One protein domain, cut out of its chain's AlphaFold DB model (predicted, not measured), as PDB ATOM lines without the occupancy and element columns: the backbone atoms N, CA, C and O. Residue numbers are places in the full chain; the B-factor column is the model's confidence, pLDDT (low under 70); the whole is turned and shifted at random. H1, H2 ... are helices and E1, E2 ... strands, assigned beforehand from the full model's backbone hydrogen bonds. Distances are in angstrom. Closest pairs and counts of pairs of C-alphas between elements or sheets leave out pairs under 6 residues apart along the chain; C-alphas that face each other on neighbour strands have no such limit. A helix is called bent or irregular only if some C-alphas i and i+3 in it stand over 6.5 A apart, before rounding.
ATOM      1  N   TYR A   8     249.377 196.376 188.188       55.78
ATOM      2  CA  TYR A   8     247.946 196.092 188.282       55.78
ATOM      3  C   TYR A   8     247.579 195.253 189.505       55.78
ATOM      4  O   TYR A   8     246.457 195.369 189.977       55.78
ATOM      5  N   LEU A   9     248.495 194.455 190.062       54.62
ATOM      6  CA  LEU A   9     248.225 193.643 191.252       54.62
ATOM      7  C   LEU A   9     247.972 194.489 192.521       54.62
ATOM      8  O   LEU A   9     246.951 194.260 193.166       54.62
ATOM      9  N   PRO A  10     248.798 195.496 192.883       63.53
ATOM     10  CA  PRO A  10     248.493 196.387 194.002       63.53
ATOM     11  C   PRO A  10     247.275 197.278 193.729       63.53
ATOM     12  O   PRO A  10     246.533 197.560 194.663       63.53
ATOM     13  N   LEU A  11     247.015 197.662 192.470       56.69
ATOM     14  CA  LEU A  11     245.803 198.399 192.092       56.69
ATOM     15  C   LEU A  11     244.540 197.541 192.286       56.69
ATOM     16  O   LEU A  11     243.578 198.003 192.891       56.69
ATOM     17  N   LEU A  12     244.564 196.274 191.850       58.09
ATOM     18  CA  LEU A  12     243.484 195.309 192.080       58.09
ATOM     19  C   LEU A  12     243.264 195.062 193.575       58.09
ATOM     20  O   LEU A  12     242.124 195.087 194.028       58.09
ATOM     21  N   MET A  13     244.334 194.892 194.355       63.62
ATOM     22  CA  MET A  13     244.245 194.711 195.808       63.62
ATOM     23  C   MET A  13     243.694 195.959 196.512       63.62
ATOM     24  O   MET A  13     242.867 195.819 197.409       63.62
ATOM     25  N   LEU A  14     244.067 197.171 196.075       58.06
ATOM     26  CA  LEU A  14     243.465 198.419 196.559       58.06
ATOM     27  C   LEU A  14     241.981 198.493 196.206       58.06
ATOM     28  O   LEU A  14     241.176 198.807 197.072       58.06
ATOM     29  N   THR A  15     241.593 198.180 194.968       58.00
ATOM     30  CA  THR A  15     240.174 198.181 194.579       58.00
ATOM     31  C   THR A  15     239.377 197.123 195.338       58.00
ATOM     32  O   THR A  15     238.245 197.387 195.727       58.00
ATOM     33  N   PHE A  16     239.959 195.955 195.621       61.69
ATOM     34  CA  PHE A  16     239.332 194.906 196.421       61.69
ATOM     35  C   PHE A  16     239.171 195.345 197.883       61.69
ATOM     36  O   PHE A  16     238.082 195.216 198.427       61.69
ATOM     37  N   LEU A  17     240.198 195.957 198.488       56.72
ATOM     38  CA  LEU A  17     240.142 196.547 199.833       56.72
ATOM     39  C   LEU A  17     239.152 197.715 199.923       56.72
ATOM     40  O   LEU A  17     238.400 197.790 200.887       56.72
ATOM     41  N   MET A  18     239.107 198.596 198.921       56.59
ATOM     42  CA  MET A  18     238.135 199.692 198.837       56.59
ATOM     43  C   MET A  18     236.706 199.160 198.706       56.59
ATOM     44  O   MET A  18     235.830 199.633 199.416       56.59
ATOM     45  N   ASN A  19     236.459 198.133 197.886       53.81
ATOM     46  CA  ASN A  19     235.149 197.472 197.811       53.81
ATOM     47  C   ASN A  19     234.778 196.758 199.126       53.81
ATOM     48  O   ASN A  19     233.621 196.813 199.543       53.81
ATOM     49  N   LEU A  20     235.752 196.147 199.810       53.25
ATOM     50  CA  LEU A  20     235.573 195.529 201.129       53.25
ATOM     51  C   LEU A  20     235.239 196.576 202.212       53.25
ATOM     52  O   LEU A  20     234.400 196.324 203.072       53.25
ATOM     53  N   LEU A  21     235.850 197.764 202.137       52.69
ATOM     54  CA  LEU A  21     235.576 198.924 202.995       52.69
ATOM     55  C   LEU A  21     234.225 199.581 202.678       52.69
ATOM     56  O   LEU A  21     233.502 199.937 203.601       52.69
ATOM     57  N   ILE A  22     233.833 199.695 201.405       52.56
ATOM     58  CA  ILE A  22     232.525 200.235 200.988       52.56
ATOM     59  C   ILE A  22     231.376 199.361 201.519       52.56
ATOM     60  O   ILE A  22     230.383 199.891 202.020       52.56
ATOM     61  N   PHE A  23     231.540 198.032 201.509       49.16
ATOM     62  CA  PHE A  23     230.607 197.091 202.149       49.16
ATOM     63  C   PHE A  23     230.493 197.283 203.675       49.16
ATOM     64  O   PHE A  23     229.490 196.897 204.271       49.16
ATOM     65  N   TYR A  24     231.503 197.895 204.298       51.94
ATOM     66  CA  TYR A  24     231.602 198.153 205.736       51.94
ATOM     67  C   TYR A  24     231.171 199.570 206.155       51.94
ATOM     68  O   TYR A  24     231.281 199.890 207.333       51.94
ATOM     69  N   ILE A  25     230.718 200.441 205.243       59.97
ATOM     70  CA  ILE A  25     230.363 201.841 205.579       59.97
ATOM     71  C   ILE A  25     228.847 202.098 205.502       59.97
ATOM     72  O   ILE A  25     228.325 202.967 206.206       59.97
ATOM     73  N   LEU A  26     228.103 201.322 204.707       69.38
ATOM     74  CA  LEU A  26     226.653 201.479 204.557       69.38
ATOM     75  C   LEU A  26     225.922 200.411 205.376       69.38
ATOM     76  O   LEU A  26     225.715 199.285 204.933       69.38
ATOM     77  N   PHE A  27     225.515 200.763 206.593       84.38
ATOM     78  CA  PHE A  27     224.776 199.859 207.475       84.38
ATOM     79  C   PHE A  27     223.277 200.159 207.475       84.38
ATOM     80  O   PHE A  27     222.853 201.315 207.425       84.38
ATOM     81  N   LYS A  28     222.471 199.102 207.629       93.62
ATOM     82  CA  LYS A  28     221.037 199.211 207.939       93.62
ATOM     83  C   LYS A  28     220.829 200.105 209.168       93.62
ATOM     84  O   LYS A  28     221.660 200.133 210.076       93.62
ATOM     85  N   GLY A  29     219.719 200.826 209.201       95.50
ATOM     86  CA  GLY A  29     219.362 201.773 210.259       95.50
ATOM     87  C   GLY A  29     220.199 203.039 210.343       95.50
ATOM     88  O   GLY A  29     220.097 203.756 211.342       95.50
ATOM     89  N   ASN A  30     220.973 203.338 209.302       94.50
ATOM     90  CA  ASN A  30     221.692 204.593 209.149       94.50
ATOM     91  C   ASN A  30     221.304 205.298 207.845       94.50
ATOM     92  O   ASN A  30     220.787 204.670 206.912       94.50
ATOM     93  N   ARG A  31     221.581 206.603 207.824       94.62
ATOM     94  CA  ARG A  31     221.515 207.502 206.668       94.62
ATOM     95  C   ARG A  31     222.822 208.277 206.532       94.62
ATOM     96  O   ARG A  31     223.531 208.470 207.520       94.62
ATOM     97  N   VAL A  32     223.104 208.768 205.337       94.44
ATOM     98  CA  VAL A  32     224.229 209.658 205.060       94.44
ATOM     99  C   VAL A  32     223.973 211.016 205.711       94.44
ATOM    100  O   VAL A  32     222.924 211.624 205.516       94.44
ATOM    101  N   LEU A  33     224.935 211.469 206.514       94.38
ATOM    102  CA  LEU A  33     224.986 212.828 207.048       94.38
ATOM    103  C   LEU A  33     225.853 213.722 206.156       94.38
ATOM    104  O   LEU A  33     225.458 214.841 205.853       94.38
ATOM    105  N   TRP A  34     227.012 213.209 205.733       92.94
ATOM    106  CA  TRP A  34     227.930 213.894 204.825       92.94
ATOM    107  C   TRP A  34     228.435 212.931 203.762       92.94
ATOM    108  O   TRP A  34     228.888 211.829 204.082       92.94
ATOM    109  N   HIS A  35     228.380 213.365 202.508       88.00
ATOM    110  CA  HIS A  35     228.974 212.631 201.398       88.00
ATOM    111  C   HIS A  35     230.497 212.668 201.465       88.00
ATOM    112  O   HIS A  35     231.090 213.563 202.073       88.00
ATOM    113  N   CYS A  36     231.122 211.679 200.834       87.25
ATOM    114  CA  CYS A  36     232.562 211.676 200.651       87.25
ATOM    115  C   CYS A  36     233.022 212.896 199.837       87.25
ATOM    116  O   CYS A  36     232.294 213.440 199.004       87.25
ATOM    117  N   THR A  37     234.262 213.302 200.075       87.94
ATOM    118  CA  THR A  37     234.996 214.231 199.210       87.94
ATOM    119  C   THR A  37     236.205 213.499 198.627       87.94
ATOM    120  O   THR A  37     236.344 212.291 198.817       87.94
ATOM    121  N   VAL A  38     237.091 214.201 197.916       88.75
ATOM    122  CA  VAL A  38     238.327 213.596 197.387       88.75
ATOM    123  C   VAL A  38     239.190 213.001 198.508       88.75
ATOM    124  O   VAL A  38     239.811 211.962 198.303       88.75
ATOM    125  N   ASP A  39     239.155 213.605 199.701       90.62
ATOM    126  CA  ASP A  39     240.036 213.253 200.820       90.62
ATOM    127  C   ASP A  39     239.292 212.674 202.041       90.62
ATOM    128  O   ASP A  39     239.924 212.292 203.028       90.62
ATOM    129  N   THR A  40     237.953 212.597 202.015       84.75
ATOM    130  CA  THR A  40     237.140 212.131 203.156       84.75
ATOM    131  C   THR A  40     236.144 211.045 202.768       84.75
ATOM    132  O   THR A  40     235.566 211.066 201.682       84.75
ATOM    133  N   SER A  41     235.885 210.106 203.681       86.56
ATOM    134  CA  SER A  41     234.850 209.083 203.512       86.56
ATOM    135  C   SER A  41     233.451 209.602 203.862       86.56
ATOM    136  O   SER A  41     233.283 210.630 204.524       86.56
ATOM    137  N   THR A  42     232.427 208.868 203.424       87.50
ATOM    138  CA  THR A  42     231.028 209.133 203.780       87.50
ATOM    139  C   THR A  42     230.828 209.009 205.289       87.50
ATOM    140  O   THR A  42     231.206 208.006 205.896       87.50
ATOM    141  N   THR A  43     230.188 210.009 205.891       90.88
ATOM    142  CA  THR A  43     229.785 209.974 207.300       90.88
ATOM    143  C   THR A  43     228.316 209.589 207.404       90.88
ATOM    144  O   THR A  43     227.455 210.241 206.812       90.88
ATOM    145  N   CYS A  44     228.025 208.562 208.198       92.62
ATOM    146  CA  CYS A  44     226.676 208.058 208.433       92.62
ATOM    147  C   CYS A  44     226.200 208.382 209.854       92.62
ATOM    148  O   CYS A  44     226.992 208.446 210.794       92.62
ATOM    149  N   VAL A  45     224.889 208.544 210.018       94.81
ATOM    150  CA  VAL A  45     224.233 208.717 211.316       94.81
ATOM    151  C   VAL A  45     223.003 207.820 211.416       94.81
ATOM    152  O   VAL A  45     222.300 207.591 210.430       94.81
ATOM    153  N   SER A  46     222.718 207.331 212.620       96.00
ATOM    154  CA  SER A  46     221.574 206.459 212.873       96.00
ATOM    155  C   SER A  46     220.238 207.155 212.594       96.00
ATOM    156  O   SER A  46     220.041 208.316 212.958       96.00
ATOM    157  N   CYS A  47     219.273 206.414 212.043       97.31
ATOM    158  CA  CYS A  47     217.893 206.876 211.866       97.31
ATOM    159  C   CYS A  47     217.274 207.308 213.200       97.31
ATOM    160  O   CYS A  47     217.586 206.722 214.235       97.31
ATOM    161  N   SER A  48     216.369 208.288 213.203       96.50
ATOM    162  CA  SER A  48     215.592 208.635 214.401       96.50
ATOM    163  C   SER A  48     214.660 207.485 214.819       96.50
ATOM    164  O   SER A  48     214.447 206.535 214.072       96.50
ATOM    165  N   ALA A  49     214.088 207.550 216.024       94.31
ATOM    166  CA  ALA A  49     213.227 206.482 216.548       94.31
ATOM    167  C   ALA A  49     211.941 206.240 215.726       94.31
ATOM    168  O   ALA A  49     211.375 205.154 215.797       94.31
ATOM    169  N   SER A  50     211.490 207.227 214.944       96.62
ATOM    170  CA  SER A  50     210.308 207.153 214.071       96.62
ATOM    171  C   SER A  50     210.643 206.828 212.610       96.62
ATOM    172  O   SER A  50     209.780 206.950 211.735       96.62
ATOM    173  N   MET A  51     211.885 206.425 212.328       98.12
ATOM    174  CA  MET A  51     212.345 206.114 210.979       98.12
ATOM    175  C   MET A  51     213.235 204.870 210.950       98.12
ATOM    176  O   MET A  51     213.821 204.476 211.959       98.12
ATOM    177  N   TYR A  52     213.372 204.268 209.772       97.56
ATOM    178  CA  TYR A  52     214.136 203.042 209.590       97.56
ATOM    179  C   TYR A  52     214.785 202.945 208.207       97.56
ATOM    180  O   TYR A  52     214.341 203.570 207.244       97.56
ATOM    181  N   THR A  53     215.808 202.104 208.101       97.06
ATOM    182  CA  THR A  53     216.277 201.542 206.829       97.06
ATOM    183  C   THR A  53     216.565 200.062 207.036       97.06
ATOM    184  O   THR A  53     217.225 199.667 207.997       97.06
ATOM    185  N   ASP A  54     216.020 199.222 206.164       94.75
ATOM    186  CA  ASP A  54     216.088 197.761 206.246       94.75
ATOM    187  C   ASP A  54     217.189 197.158 205.363       94.75
ATOM    188  O   ASP A  54     217.405 195.945 205.401       94.75
ATOM    189  N   GLU A  55     217.940 197.991 204.637       92.62
ATOM    190  CA  GLU A  55     219.064 197.618 203.772       92.62
ATOM    191  C   GLU A  55     220.236 198.625 203.876       92.62
ATOM    192  O   GLU A  55     220.015 199.795 204.220       92.62
ATOM    193  N   PRO A  56     221.492 198.185 203.631       91.06
ATOM    194  CA  PRO A  56     222.605 199.080 203.315       91.06
ATOM    195  C   PRO A  56     222.192 200.092 202.252       91.06
ATOM    196  O   PRO A  56     221.669 199.715 201.208       91.06
ATOM    197  N   ASN A  57     222.386 201.378 202.520       89.56
ATOM    198  CA  ASN A  57     221.861 202.427 201.658       89.56
ATOM    199  C   ASN A  57     222.735 203.683 201.726       89.56
ATOM    200  O   ASN A  57     223.412 203.902 202.726       89.56
ATOM    201  N   GLY A  58     222.672 204.511 200.682       90.69
ATOM    202  CA  GLY A  58     223.285 205.843 200.626       90.69
ATOM    203  C   GLY A  58     222.266 206.982 200.741       90.69
ATOM    204  O   GLY A  58     222.478 208.041 200.160       90.69
ATOM    205  N   LEU A  59     221.126 206.758 201.403       94.38
ATOM    206  CA  LEU A  59     220.065 207.761 201.512       94.38
ATOM    207  C   LEU A  59     220.459 208.839 202.521       94.38
ATOM    208  O   LEU A  59     220.960 208.527 203.594       94.38
ATOM    209  N   GLU A  60     220.136 210.098 202.237       95.50
ATOM    210  CA  GLU A  60     220.263 211.203 203.205       95.50
ATOM    211  C   GLU A  60     219.116 211.218 204.230       95.50
ATOM    212  O   GLU A  60     219.160 211.901 205.259       95.50
ATOM    213  N   MET A  61     218.055 210.450 203.968       96.31
ATOM    214  CA  MET A  61     216.873 210.353 204.812       96.31
ATOM    215  C   MET A  61     216.404 208.904 204.922       96.31
ATOM    216  O   MET A  61     216.295 208.192 203.929       96.31
ATOM    217  N   CYS A  62     216.119 208.473 206.150       97.81
ATOM    218  CA  CYS A  62     215.536 207.158 206.407       97.81
ATOM    219  C   CYS A  62     214.059 207.118 205.977       97.81
ATOM    220  O   CYS A  62     213.440 208.155 205.751       97.81
ATOM    221  N   PHE A  63     213.465 205.929 205.916       97.69
ATOM    222  CA  PHE A  63     212.033 205.781 205.664       97.69
ATOM    223  C   PHE A  63     211.229 206.019 206.938       97.69
ATOM    224  O   PHE A  63     211.593 205.527 208.005       97.69
ATOM    225  N   SER A  64     210.107 206.725 206.837       98.00
ATOM    226  CA  SER A  64     209.186 206.881 207.966       98.00
ATOM    227  C   SER A  64     208.538 205.547 208.332       98.00
ATOM    228  O   SER A  64     208.089 204.793 207.461       98.00
ATOM    229  N   CYS A  65     208.449 205.269 209.632       97.88
ATOM    230  CA  CYS A  65     207.708 204.120 210.129       97.88
ATOM    231  C   CYS A  65     206.223 204.237 209.756       97.88
ATOM    232  O   CYS A  65     205.609 205.294 209.896       97.88
TER     233      CYS A  65
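What this domain is: This is residues 8 to 65 of the 152 residues of the protein "Tumor necrosis factor receptor superfamily member 14-like" of Sinocyclocheilus grahami (UniProt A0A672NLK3). A small head, built on a two-stranded hairpin of E1 and E2 and a long looping tail, has one straight helix, H1, sticking out from it like a handle. The tail, residues 47 to 65, holds no named element; it leaves the hairpin after E2 and folds back on itself, with residues 51 to 52 and residues 63 to 64 paired side by side. The printed part has 58 residues with one named helix and two named strands, in the order H1, E1, E2 along the chain; the sheet has the order E1 - E2 and is antiparallel. The class is mixed, helices and strands, with only 24 of the 58 residues in named elements. The whole is a loose rod with a radius of gyration of the C-alphas of 13.8 A, spanning 47 by 21 by 11 A.

How they stand to each other: The sheet consists of E1, residues 30 to 34, and E2, residues 43 to 46, which are antiparallel neighbours and form a hairpin. The angle between their N-to-C directions is 143 degrees. The C-alphas of Asn 30 and Ser 46 face each other at 4.2 A, and those of Trp 34 and Thr 43 at 5.0 A. Within hydrogen-bond range across the pair are, among them, N 33 and O 43 at 2.8 A and N 45 and O 31 at 2.8 A. Beyond the named strands, residues 51 to 52 form a short antiparallel pairing with residues 63 to 64. H1, residues 8 to 22, is apart from E2, and its residues 8 to 21 stand free. In H1 every O i to N i+4 pair is within hydrogen-bond range.

Where its parts are: E1 runs from Asn 30, with its C-alpha at (221.692, 204.593, 209.149), to Trp 34, 12.0 A from first to last C-alpha. E2 runs from Thr 43 to Ser 46, whose C-alpha is at (221.574, 206.459, 212.873), and is 10.5 A long. H1 begins at Tyr 8, C-alpha at (247.946, 196.092, 188.282), and ends at Ile 22, 20.4 A away between C-alphas; it is not bent.

The domain as a whole: The two C-alphas farthest apart are those of Tyr 8 and Ser 50, at 46.9 A. Without the residues that stand free, the body has 44 residues and spans 35 by 17 by 11 A. The printed part has no cut. The links H1 to E1, with 7 residues, and E1 to E2, with 8, are both short. The mean pLDDT of the printed part is 81.4; residues 8 to 26 are under 70, and the mean of H1 is 57.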